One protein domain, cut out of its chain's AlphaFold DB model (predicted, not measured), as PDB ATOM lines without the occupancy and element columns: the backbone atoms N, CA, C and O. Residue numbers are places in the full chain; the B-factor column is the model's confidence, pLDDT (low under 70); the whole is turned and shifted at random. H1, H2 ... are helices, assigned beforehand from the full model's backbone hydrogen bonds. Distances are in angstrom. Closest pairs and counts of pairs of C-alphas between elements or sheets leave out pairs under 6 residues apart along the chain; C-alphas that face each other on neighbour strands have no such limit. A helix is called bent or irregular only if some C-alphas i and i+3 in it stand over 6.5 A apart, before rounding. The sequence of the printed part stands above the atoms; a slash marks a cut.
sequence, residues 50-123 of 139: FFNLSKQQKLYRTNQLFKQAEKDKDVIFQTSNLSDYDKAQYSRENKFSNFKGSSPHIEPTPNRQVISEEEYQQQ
ATOM      1  N   PHE A  50     -16.973  70.668  45.008       74.00
ATOM      2  CA  PHE A  50     -15.588  70.198  45.041       74.00
ATOM      3  C   PHE A  50     -15.320  69.186  46.167       74.00
ATOM      4  O   PHE A  50     -14.480  68.294  46.005       74.00
ATOM      5  N   PHE A  51     -16.041  69.272  47.291       74.62
ATOM      6  CA  PHE A  51     -15.880  68.329  48.397       74.62
ATOM      7  C   PHE A  51     -16.388  66.944  48.003       74.62
ATOM      8  O   PHE A  51     -15.669  65.954  48.155       74.62
ATOM      9  N   ASN A  52     -17.579  66.866  47.413       73.88
ATOM     10  CA  ASN A  52     -18.110  65.594  46.933       73.88
ATOM     11  C   ASN A  52     -17.313  65.036  45.744       73.88
ATOM     12  O   ASN A  52     -17.071  63.827  45.692       73.88
ATOM     13  N   LEU A  53     -16.818  65.895  44.848       75.38
ATOM     14  CA  LEU A  53     -15.972  65.478  43.726       75.38
ATOM     15  C   LEU A  53     -14.657  64.842  44.204       75.38
ATOM     16  O   LEU A  53     -14.281  63.764  43.740       75.38
ATOM     17  N   SER A  54     -13.972  65.467  45.168       77.69
ATOM     18  CA  SER A  54     -12.722  64.927  45.723       77.69
ATOM     19  C   SER A  54     -12.932  63.574  46.414       77.69
ATOM     20  O   SER A  54     -12.137  62.649  46.227       77.69
ATOM     21  N   LYS A  55     -14.050  63.406  47.131       78.38
ATOM     22  CA  LYS A  55     -14.434  62.137  47.762       78.38
ATOM     23  C   LYS A  55     -14.709  61.045  46.728       78.38
ATOM     24  O   LYS A  55     -14.214  59.927  46.868       78.38
ATOM     25  N   GLN A  56     -15.441  61.365  45.662       75.62
ATOM     26  CA  GLN A  56     -15.693  60.436  44.558       75.62
ATOM     27  C   GLN A  56     -14.400  60.023  43.852       75.62
ATOM     28  O   GLN A  56     -14.205  58.841  43.568       75.62
ATOM     29  N   GLN A  57     -13.484  60.965  43.622       80.94
ATOM     30  CA  GLN A  57     -12.196  60.676  43.002       80.94
ATOM     31  C   GLN A  57     -11.312  59.800  43.897       80.94
ATOM     32  O   GLN A  57     -10.660  58.880  43.397       80.94
ATOM     33  N   LYS A  58     -11.316  60.039  45.215       80.75
ATOM     34  CA  LYS A  58     -10.614  59.194  46.190       80.75
ATOM     35  C   LYS A  58     -11.152  57.764  46.158       80.75
ATOM     36  O   LYS A  58     -10.378  56.839  45.935       80.75
ATOM     37  N   LEU A  59     -12.470  57.587  46.263       76.44
ATOM     38  CA  LEU A  59     -13.113  56.270  46.175       76.44
ATOM     39  C   LEU A  59     -12.816  55.575  44.846       76.44
ATOM     40  O   LEU A  59     -12.527  54.381  44.816       76.44
ATOM     41  N   TYR A  60     -12.861  56.306  43.734       78.06
ATOM     42  CA  TYR A  60     -12.535  55.753  42.424       78.06
ATOM     43  C   TYR A  60     -11.101  55.212  42.377       78.06
ATOM     44  O   TYR A  60     -10.891  54.074  41.957       78.06
ATOM     45  N   ARG A  61     -10.126  55.981  42.879       78.56
ATOM     46  CA  ARG A  61      -8.723  55.549  42.966       78.56
ATOM     47  C   ARG A  61      -8.553  54.322  43.859       78.56
ATOM     48  O   ARG A  61      -7.910  53.364  43.439       78.56
ATOM     49  N   THR A  62      -9.165  54.303  45.041       77.31
ATOM     50  CA  THR A  62      -9.078  53.152  45.956       77.31
ATOM     51  C   THR A  62      -9.659  51.888  45.322       77.31
ATOM     52  O   THR A  62      -9.058  50.819  45.397       77.31
ATOM     53  N   ASN A  63     -10.784  52.003  44.613       75.50
ATOM     54  CA  ASN A  63     -11.367  50.873  43.892       75.50
ATOM     55  C   ASN A  63     -10.486  50.378  42.741       75.50
ATOM     56  O   ASN A  63     -10.436  49.176  42.494       75.50
ATOM     57  N   GLN A  64      -9.805  51.274  42.021       74.56
ATOM     58  CA  GLN A  64      -8.863  50.863  40.979       74.56
ATOM     59  C   GLN A  64      -7.702  50.054  41.564       74.56
ATOM     60  O   GLN A  64      -7.378  48.997  41.027       74.56
ATOM     61  N   LEU A  65      -7.138  50.504  42.689       78.25
ATOM     62  CA  LEU A  65      -6.082  49.777  43.399       78.25
ATOM     63  C   LEU A  65      -6.565  48.405  43.876       78.25
ATOM     64  O   LEU A  65      -5.874  47.407  43.689       78.25
ATOM     65  N   PHE A  66      -7.774  48.334  44.435       74.44
ATOM     66  CA  PHE A  66      -8.352  47.070  44.885       74.44
ATOM     67  C   PHE A  66      -8.559  46.088  43.724       74.44
ATOM     68  O   PHE A  66      -8.150  44.934  43.815       74.44
ATOM     69  N   LYS A  67      -9.124  46.553  42.603       71.94
ATOM     70  CA  LYS A  67      -9.308  45.737  41.391       71.94
ATOM     71  C   LYS A  67      -7.985  45.222  40.833       71.94
ATOM     72  O   LYS A  67      -7.927  44.106  40.325       71.94
ATOM     73  N   GLN A  68      -6.929  46.028  40.913       73.75
ATOM     74  CA  GLN A  68      -5.594  45.603  40.511       73.75
ATOM     75  C   GLN A  68      -5.062  44.500  41.434       73.75
ATOM     76  O   GLN A  68      -4.629  43.462  40.944       73.75
ATOM     77  N   ALA A  69      -5.177  44.673  42.751       72.12
ATOM     78  CA  ALA A  69      -4.725  43.680  43.723       72.12
ATOM     79  C   ALA A  69      -5.503  42.351  43.643       72.12
ATOM     80  O   ALA A  69      -4.917  41.283  43.800       72.12
ATOM     81  N   GLU A  70      -6.817  42.395  43.400       71.50
ATOM     82  CA  GLU A  70      -7.661  41.203  43.211       71.50
ATOM     83  C   GLU A  70      -7.209  40.399  41.986       71.50
ATOM     84  O   GLU A  70      -7.025  39.188  42.050       71.50
ATOM     85  N   LYS A  71      -6.898  41.095  40.895       69.12
ATOM     86  CA  LYS A  71      -6.394  40.480  39.672       69.12
ATOM     87  C   LYS A  71      -4.987  39.898  39.812       69.12
ATOM     88  O   LYS A  71      -4.711  38.837  39.256       69.12
ATOM     89  N   ASP A  72      -4.099  40.560  40.552       70.88
ATOM     90  CA  ASP A  72      -2.759  40.026  40.817       70.88
ATOM     91  C   ASP A  72      -2.843  38.704  41.601       70.88
ATOM     92  O   ASP A  72      -2.094  37.766  41.321       70.88
ATOM     93  N   LYS A  73      -3.812  38.578  42.520       71.06
ATOM     94  CA  LYS A  73      -4.088  37.315  43.225       71.06
ATOM     95  C   LYS A  73      -4.578  36.213  42.286       71.06
ATOM     96  O   LYS A  73      -4.108  35.085  42.413       71.06
ATOM     97  N   ASP A  74      -5.455  36.527  41.335       70.62
ATOM     98  CA  ASP A  74      -5.940  35.546  40.356       70.62
ATOM     99  C   ASP A  74      -4.809  35.002  39.475       70.62
ATOM    100  O   ASP A  74      -4.736  33.798  39.231       70.62
ATOM    101  N   VAL A  75      -3.880  35.861  39.041       71.69
ATOM    102  CA  VAL A  75      -2.700  35.431  38.269       71.69
ATOM    103  C   VAL A  75      -1.807  34.517  39.107       71.69
ATOM    104  O   VAL A  75      -1.350  33.484  38.615       71.69
ATOM    105  N   ILE A  76      -1.579  34.850  40.379       75.56
ATOM    106  CA  ILE A  76      -0.803  33.999  41.295       75.56
ATOM    107  C   ILE A  76      -1.484  32.636  41.472       75.56
ATOM    108  O   ILE A  76      -0.810  31.607  41.436       75.56
ATOM    109  N   PHE A  77      -2.810  32.613  41.610       76.56
ATOM    110  CA  PHE A  77      -3.577  31.377  41.744       76.56
ATOM    111  C   PHE A  77      -3.514  30.513  40.477       76.56
ATOM    112  O   PHE A  77      -3.221  29.324  40.552       76.56
ATOM    113  N   GLN A  78      -3.716  31.103  39.297       77.56
ATOM    114  CA  GLN A  78      -3.689  30.384  38.016       77.56
ATOM    115  C   GLN A  78      -2.304  29.826  37.671       77.56
ATOM    116  O   GLN A  78      -2.191  28.839  36.948       77.56
ATOM    117  N   THR A  79      -1.249  30.452  38.187       81.50
ATOM    118  CA  THR A  79       0.138  30.093  37.877       81.50
ATOM    119  C   THR A  79       0.848  29.349  39.008       81.50
ATOM    120  O   THR A  79       2.041  29.063  38.895       81.50
ATOM    121  N   SER A  80       0.140  28.984  40.085       83.12
ATOM    122  CA  SER A  80       0.735  28.373  41.283       83.12
ATOM    123  C   SER A  80       1.495  27.078  40.990       83.12
ATOM    124  O   SER A  80       2.515  26.806  41.617       83.12
ATOM    125  N   ASN A  81       1.014  26.308  40.010       90.94
ATOM    126  CA  ASN A  81       1.558  25.000  39.637       90.94
ATOM    127  C   ASN A  81       2.509  25.064  38.428       90.94
ATOM    128  O   ASN A  81       2.970  24.025  37.960       90.94
ATOM    129  N   LEU A  82       2.780  26.260  37.898       89.12
ATOM    130  CA  LEU A  82       3.676  26.457  36.760       89.12
ATOM    131  C   LEU A  82       5.134  26.583  37.213       89.12
ATOM    132  O   LEU A  82       5.421  27.071  38.312       89.12
ATOM    133  N   SER A  83       6.066  26.195  36.339       90.44
ATOM    134  CA  SER A  83       7.486  26.488  36.537       90.44
ATOM    135  C   SER A  83       7.751  27.993  36.418       90.44
ATOM    136  O   SER A  83       6.970  28.726  35.810       90.44
ATOM    137  N   ASP A  84       8.868  28.477  36.956       86.56
ATOM    138  CA  ASP A  84       9.203  29.907  36.874       86.56
ATOM    139  C   ASP A  84       9.387  30.392  35.427       86.56
ATOM    140  O   ASP A  84       9.068  31.541  35.108       86.56
ATOM    141  N   TYR A  85       9.823  29.505  34.527       91.00
ATOM    142  CA  TYR A  85       9.890  29.787  33.095       91.00
ATOM    143  C   TYR A  85       8.491  29.957  32.486       91.00
ATOM    144  O   TYR A  85       8.226  30.946  31.797       91.00
ATOM    145  N   ASP A  86       7.575  29.038  32.793       86.19
ATOM    146  CA  ASP A  86       6.208  29.063  32.266       86.19
ATOM    147  C   ASP A  86       5.410  30.243  32.834       86.19
ATOM    148  O   ASP A  86       4.673  30.904  32.105       86.19
ATOM    149  N   LYS A  87       5.628  30.598  34.109       86.38
ATOM    150  CA  LYS A  87       5.100  31.828  34.727       86.38
ATOM    151  C   LYS A  87       5.542  33.077  33.973       86.38
ATOM    152  O   LYS A  87       4.736  33.984  33.743       86.38
ATOM    153  N   ALA A  88       6.818  33.143  33.592       84.31
ATOM    154  CA  ALA A  88       7.360  34.277  32.853       84.31
ATOM    155  C   ALA A  88       6.748  34.388  31.449       84.31
ATOM    156  O   ALA A  88       6.465  35.503  31.007       84.31
ATOM    157  N   GLN A  89       6.505  33.263  30.768       85.50
ATOM    158  CA  GLN A  89       5.815  33.252  29.473       85.50
ATOM    159  C   GLN A  89       4.345  33.656  29.612       85.50
ATOM    160  O   GLN A  89       3.915  34.608  28.962       85.50
ATOM    161  N   TYR A  90       3.619  33.047  30.553       81.44
ATOM    162  CA  TYR A  90       2.227  33.384  30.860       81.44
ATOM    163  C   TYR A  90       2.044  34.880  31.151       81.44
ATOM    164  O   TYR A  90       1.115  35.517  30.656       81.44
ATOM    165  N   SER A  91       2.966  35.469  31.920       77.31
ATOM    166  CA  SER A  91       2.939  36.894  32.267       77.31
ATOM    167  C   SER A  91       3.200  37.806  31.066       77.31
ATOM    168  O   SER A  91       2.632  38.893  30.991       77.31
ATOM    169  N   ARG A  92       4.061  37.395  30.122       78.88
ATOM    170  CA  ARG A  92       4.337  38.156  28.891       78.88
ATOM    171  C   ARG A  92       3.151  38.118  27.938       78.88
ATOM    172  O   ARG A  92       2.758  39.169  27.438       78.88
ATOM    173  N   GLU A  93       2.578  36.938  27.727       78.94
ATOM    174  CA  GLU A  93       1.425  36.735  26.847       78.94
ATOM    175  C   GLU A  93       0.187  37.457  27.382       78.94
ATOM    176  O   GLU A  93      -0.522  38.131  26.633       78.94
ATOM    177  N   ASN A  94      -0.015  37.431  28.702       71.62
ATOM    178  CA  ASN A  94      -1.158  38.078  29.334       71.62
ATOM    179  C   ASN A  94      -0.910  39.521  29.780       71.62
ATOM    180  O   ASN A  94      -1.778  40.130  30.402       71.62
ATOM    181  N   LYS A  95       0.232  40.132  29.444       66.00
ATOM    182  CA  LYS A  95       0.557  41.506  29.868       66.00
ATOM    183  C   LYS A  95      -0.465  42.541  29.372       66.00
ATOM    184  O   LYS A  95      -0.712  43.534  30.053       66.00
ATOM    185  N   PHE A  96      -1.082  42.291  28.212       58.03
ATOM    186  CA  PHE A  96      -2.024  43.209  27.557       58.03
ATOM    187  C   PHE A  96      -3.478  42.710  27.514       58.03
ATOM    188  O   PHE A  96      -4.385  43.541  27.502       58.03
ATOM    189  N   SER A  97      -3.731  41.394  27.553       55.69
ATOM    190  CA  SER A  97      -5.096  40.835  27.685       55.69
ATOM    191  C   SER A  97      -5.742  41.266  29.005       55.69
ATOM    192  O   SER A  97      -6.911  41.630  29.065       55.69
ATOM    193  N   ASN A  98      -4.911  41.387  30.034       52.38
ATOM    194  CA  ASN A  98      -5.230  41.915  31.345       52.38
ATOM    195  C   ASN A  98      -5.716  43.382  31.342       52.38
ATOM    196  O   ASN A  98      -6.365  43.802  32.296       52.38
ATOM    197  N   PHE A  99      -5.426  44.195  30.324       50.75
ATOM    198  CA  PHE A  99      -5.960  45.566  30.241       50.75
ATOM    199  C   PHE A  99      -7.400  45.610  29.712       50.75
ATOM    200  O   PHE A  99      -8.091  46.616  29.881       50.75
ATOM    201  N   LYS A 100      -7.864  44.531  29.074       47.59
ATOM    202  CA  LYS A 100      -9.093  44.510  28.284       47.59
ATOM    203  C   LYS A 100     -10.187  43.719  28.993       47.59
ATOM    204  O   LYS A 100     -10.595  42.662  28.539       47.59
ATOM    205  N   GLY A 101     -10.686  44.298  30.081       47.78
ATOM    206  CA  GLY A 101     -11.888  43.820  30.756       47.78
ATOM    207  C   GLY A 101     -11.647  42.591  31.628       47.78
ATOM    208  O   GLY A 101     -10.956  41.655  31.250       47.78
ATOM    209  N   SER A 102     -12.209  42.664  32.832       48.44
ATOM    210  CA  SER A 102     -12.641  41.541  33.667       48.44
ATOM    211  C   SER A 102     -12.479  40.154  33.032       48.44
ATOM    212  O   SER A 102     -13.125  39.852  32.025       48.44
ATOM    213  N   SER A 103     -11.690  39.290  33.685       46.91
ATOM    214  CA  SER A 103     -11.837  37.838  33.539       46.91
ATOM    215  C   SER A 103     -13.334  37.493  33.587       46.91
ATOM    216  O   SER A 103     -14.043  38.073  34.413       46.91
ATOM    217  N   PRO A 104     -13.850  36.579  32.745       50.56
ATOM    218  CA  PRO A 104     -15.273  36.233  32.719       50.56
ATOM    219  C   PRO A 104     -15.798  35.665  34.050       50.56
ATOM    220  O   PRO A 104     -16.997  35.464  34.185       50.56
ATOM    221  N   HIS A 105     -14.917  35.397  35.022       47.00
ATOM    222  CA  HIS A 105     -15.266  34.983  36.385       47.00
ATOM    223  C   HIS A 105     -15.282  36.129  37.408       47.00
ATOM    224  O   HIS A 105     -15.742  35.939  38.529       47.00
ATOM    225  N   ILE A 106     -14.790  37.316  37.045       50.78
ATOM    226  CA  ILE A 106     -14.834  38.497  37.903       50.78
ATOM    227  C   ILE A 106     -16.094  39.257  37.515       50.78
ATOM    228  O   ILE A 106     -16.084  40.088  36.603       50.78
ATOM    229  N   GLU A 107     -17.197  38.953  38.197       54.31
ATOM    230  CA  GLU A 107     -18.376  39.809  38.133       54.31
ATOM    231  C   GLU A 107     -17.943  41.256  38.402       54.31
ATOM    232  O   GLU A 107     -17.149  41.495  39.323       54.31
ATOM    233  N   PRO A 108     -18.417  42.240  37.612       52.09
ATOM    234  CA  PRO A 108     -18.119  43.638  37.856       52.09
ATOM    235  C   PRO A 108     -18.716  44.003  39.210       52.09
ATOM    236  O   PRO A 108     -19.889  44.355  39.312       52.09
ATOM    237  N   THR A 109     -17.918  43.876  40.273       55.62
ATOM    238  CA  THR A 109     -18.448  44.092  41.609       55.62
ATOM    239  C   THR A 109     -18.855  45.561  41.688       55.62
ATOM    240  O   THR A 109     -18.046  46.430  41.319       55.62
ATOM    241  N   PRO A 110     -20.094  45.870  42.113       55.06
ATOM    242  CA  PRO A 110     -20.510  47.246  42.318       55.06
ATOM    243  C   PRO A 110     -19.511  47.930  43.250       55.06
ATOM    244  O   PRO A 110     -18.892  47.277  44.089       55.06
ATOM    245  N   ASN A 111     -19.318  49.235  43.035       57.53
ATOM    246  CA  ASN A 111     -18.390  50.090  43.772       57.53
ATOM    247  C   ASN A 111     -18.396  49.707  45.263       57.53
ATOM    248  O   ASN A 111     -19.350  50.031  45.968       57.53
ATOM    249  N   ARG A 112     -17.357  48.988  45.722       61.78
ATOM    250  CA  ARG A 112     -17.330  48.333  47.044       61.78
ATOM    251  C   ARG A 112     -17.225  49.344  48.194       61.78
ATOM    252  O   ARG A 112     -17.057  48.936  49.336       61.78
ATOM    253  N   GLN A 113     -17.298  50.647  47.889       66.06
ATOM    254  CA  GLN A 113     -17.097  51.756  48.823       66.06
ATOM    255  C   GLN A 113     -15.859  51.519  49.696       66.06
ATOM    256  O   GLN A 113     -15.883  51.745  50.902       66.06
ATOM    257  N   VAL A 114     -14.785  51.008  49.079       65.06
ATOM    258  CA  VAL A 114     -13.562  50.652  49.799       65.06
ATOM    259  C   VAL A 114     -12.944  51.939  50.330       65.06
ATOM    260  O   VAL A 114     -12.528  52.805  49.557       65.06
ATOM    261  N   ILE A 115     -12.933  52.059  51.651       71.62
ATOM    262  CA  ILE A 115     -12.318  53.164  52.384       71.62
ATOM    263  C   ILE A 115     -10.835  52.875  52.617       71.62
ATOM    264  O   ILE A 115     -10.413  51.716  52.621       71.62
ATOM    265  N   SER A 116     -10.024  53.923  52.779       73.38
ATOM    266  CA  SER A 116      -8.614  53.734  53.136       73.38
ATOM    267  C   SER A 116      -8.466  53.251  54.580       73.38
ATOM    268  O   SER A 116      -9.354  53.447  55.409       73.38
ATOM    269  N   GLU A 117      -7.323  52.650  54.909       76.31
ATOM    270  CA  GLU A 117      -7.048  52.190  56.275       76.31
ATOM    271  C   GLU A 117      -7.113  53.343  57.289       76.31
ATOM    272  O   GLU A 117      -7.726  53.208  58.341       76.31
ATOM    273  N   GLU A 118      -6.591  54.519  56.937       78.69
ATOM    274  CA  GLU A 118      -6.713  55.730  57.757       78.69
ATOM    275  C   GLU A 118      -8.174  56.144  58.002       78.69
ATOM    276  O   GLU A 118      -8.538  56.487  59.126       78.69
ATOM    277  N   GLU A 119      -9.029  56.090  56.973       78.88
ATOM    278  CA  GLU A 119     -10.460  56.401  57.102       78.88
ATOM    279  C   GLU A 119     -11.169  55.385  57.997       78.88
ATOM    280  O   GLU A 119     -12.017  55.754  58.810       78.88
ATOM    281  N   TYR A 120     -10.789  54.112  57.884       81.81
ATOM    282  CA  TYR A 120     -11.275  53.060  58.762       81.81
ATOM    283  C   TYR A 120     -10.871  53.316  60.219       81.81
ATOM    284  O   TYR A 120     -11.723  53.267  61.105       81.81
ATOM    285  N   GLN A 121      -9.608  53.662  60.485       84.00
ATOM    286  CA  GLN A 121      -9.155  53.987  61.842       84.00
ATOM    287  C   GLN A 121      -9.912  55.196  62.411       84.00
ATOM    288  O   GLN A 121     -10.385  55.142  63.546       84.00
ATOM    289  N   GLN A 122     -10.128  56.245  61.611       85.12
ATOM    290  CA  GLN A 122     -10.916  57.412  62.021       85.12
ATOM    291  C   GLN A 122     -12.379  57.062  62.333       85.12
ATOM    292  O   GLN A 122     -12.915  57.519  63.345       85.12
ATOM    293  N   GLN A 123     -13.026  56.227  61.513       85.25
ATOM    294  CA  GLN A 123     -14.375  55.727  61.801       85.25
ATOM    295  C   GLN A 123     -14.416  54.915  63.097       85.25
ATOM    296  O   GLN A 123     -15.305  55.119  63.923       85.25
TER     297      GLN A 123
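AT A GLANCE: This is residues 50 to 123 of the 139 residues of an uncharacterized protein of Acinetobacter baumannii (UniProt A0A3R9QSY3). What shape would one see first? One long straight helix, H1, makes the longest axis, and a short helix, H2, makes a corner at its last end and folds partly back, after which a long stretch without a named element, residues 94 to 116, runs back alongside H1 toward a third, very short helix, H3. The shape is loose: no helix touches another, though H1 and H2 are near each other, and residues 50 to 55 of H1 and 117 to 122 of H3 stick out. How much is printed, and of what is it made? The printed part has 74 residues with three named helices, in the order H1, H2, H3 along the chain, and no named strand; the class is all helix. How compact is it? It is loose, with a radius of gyration of the C-alphas of 16.0 A, and elongated, spanning 48 by 26 by 19 A.

HOW THE PARTS SIT: What is near the longest helix? H1, residues 50 to 78, and H2, residues 84 to 93, are near each other: they have 6 pairs of C-alphas within 10 A, and the closest pair is 8.4 A apart. Where is H3 in relation to the other two? H3, residues 117 to 123, is apart from H1 and apart from H2. How well formed are the helix backbones? In H1, H2 and H3 every O i to N i+4 pair is within hydrogen-bond range, and no helix is bent or irregular.

IN THESE COORDINATES: Where does H1 run? It begins with C-alpha 50 of Phe 50 at (-15.588, 70.198, 45.041) and ends with C-alpha 78 of Gln 78 at (-3.689, 30.384, 38.016), 42.1 A from first to last C-alpha over 29 residues. Where is H2? Its 10 residues run from Asp 84, C-alpha at (9.203, 29.907, 36.874), to Glu 93, 14.4 A from first to last C-alpha. Where is H3? Its 7 residues run from Glu 117 to Gln 123, C-alpha at (-14.375, 55.727, 61.801), 9.8 A from first to last C-alpha.

THE WHOLE: How large is it? The two C-alphas farthest apart are those of Phe 50 and Ser 83, 50.2 A, while the first and last printed C-alphas, those of Phe 50 and Gln 123, are 22.2 A apart. How are the helices linked? The printed part has no cut; H1 to H2 is a tight link of 5 residues, and H2 to H3 is a long link of 23 residues. Where is the model's confidence low? The mean pLDDT of the printed part is 72.0, and residue 71 and residues 95 to 114 are under 70.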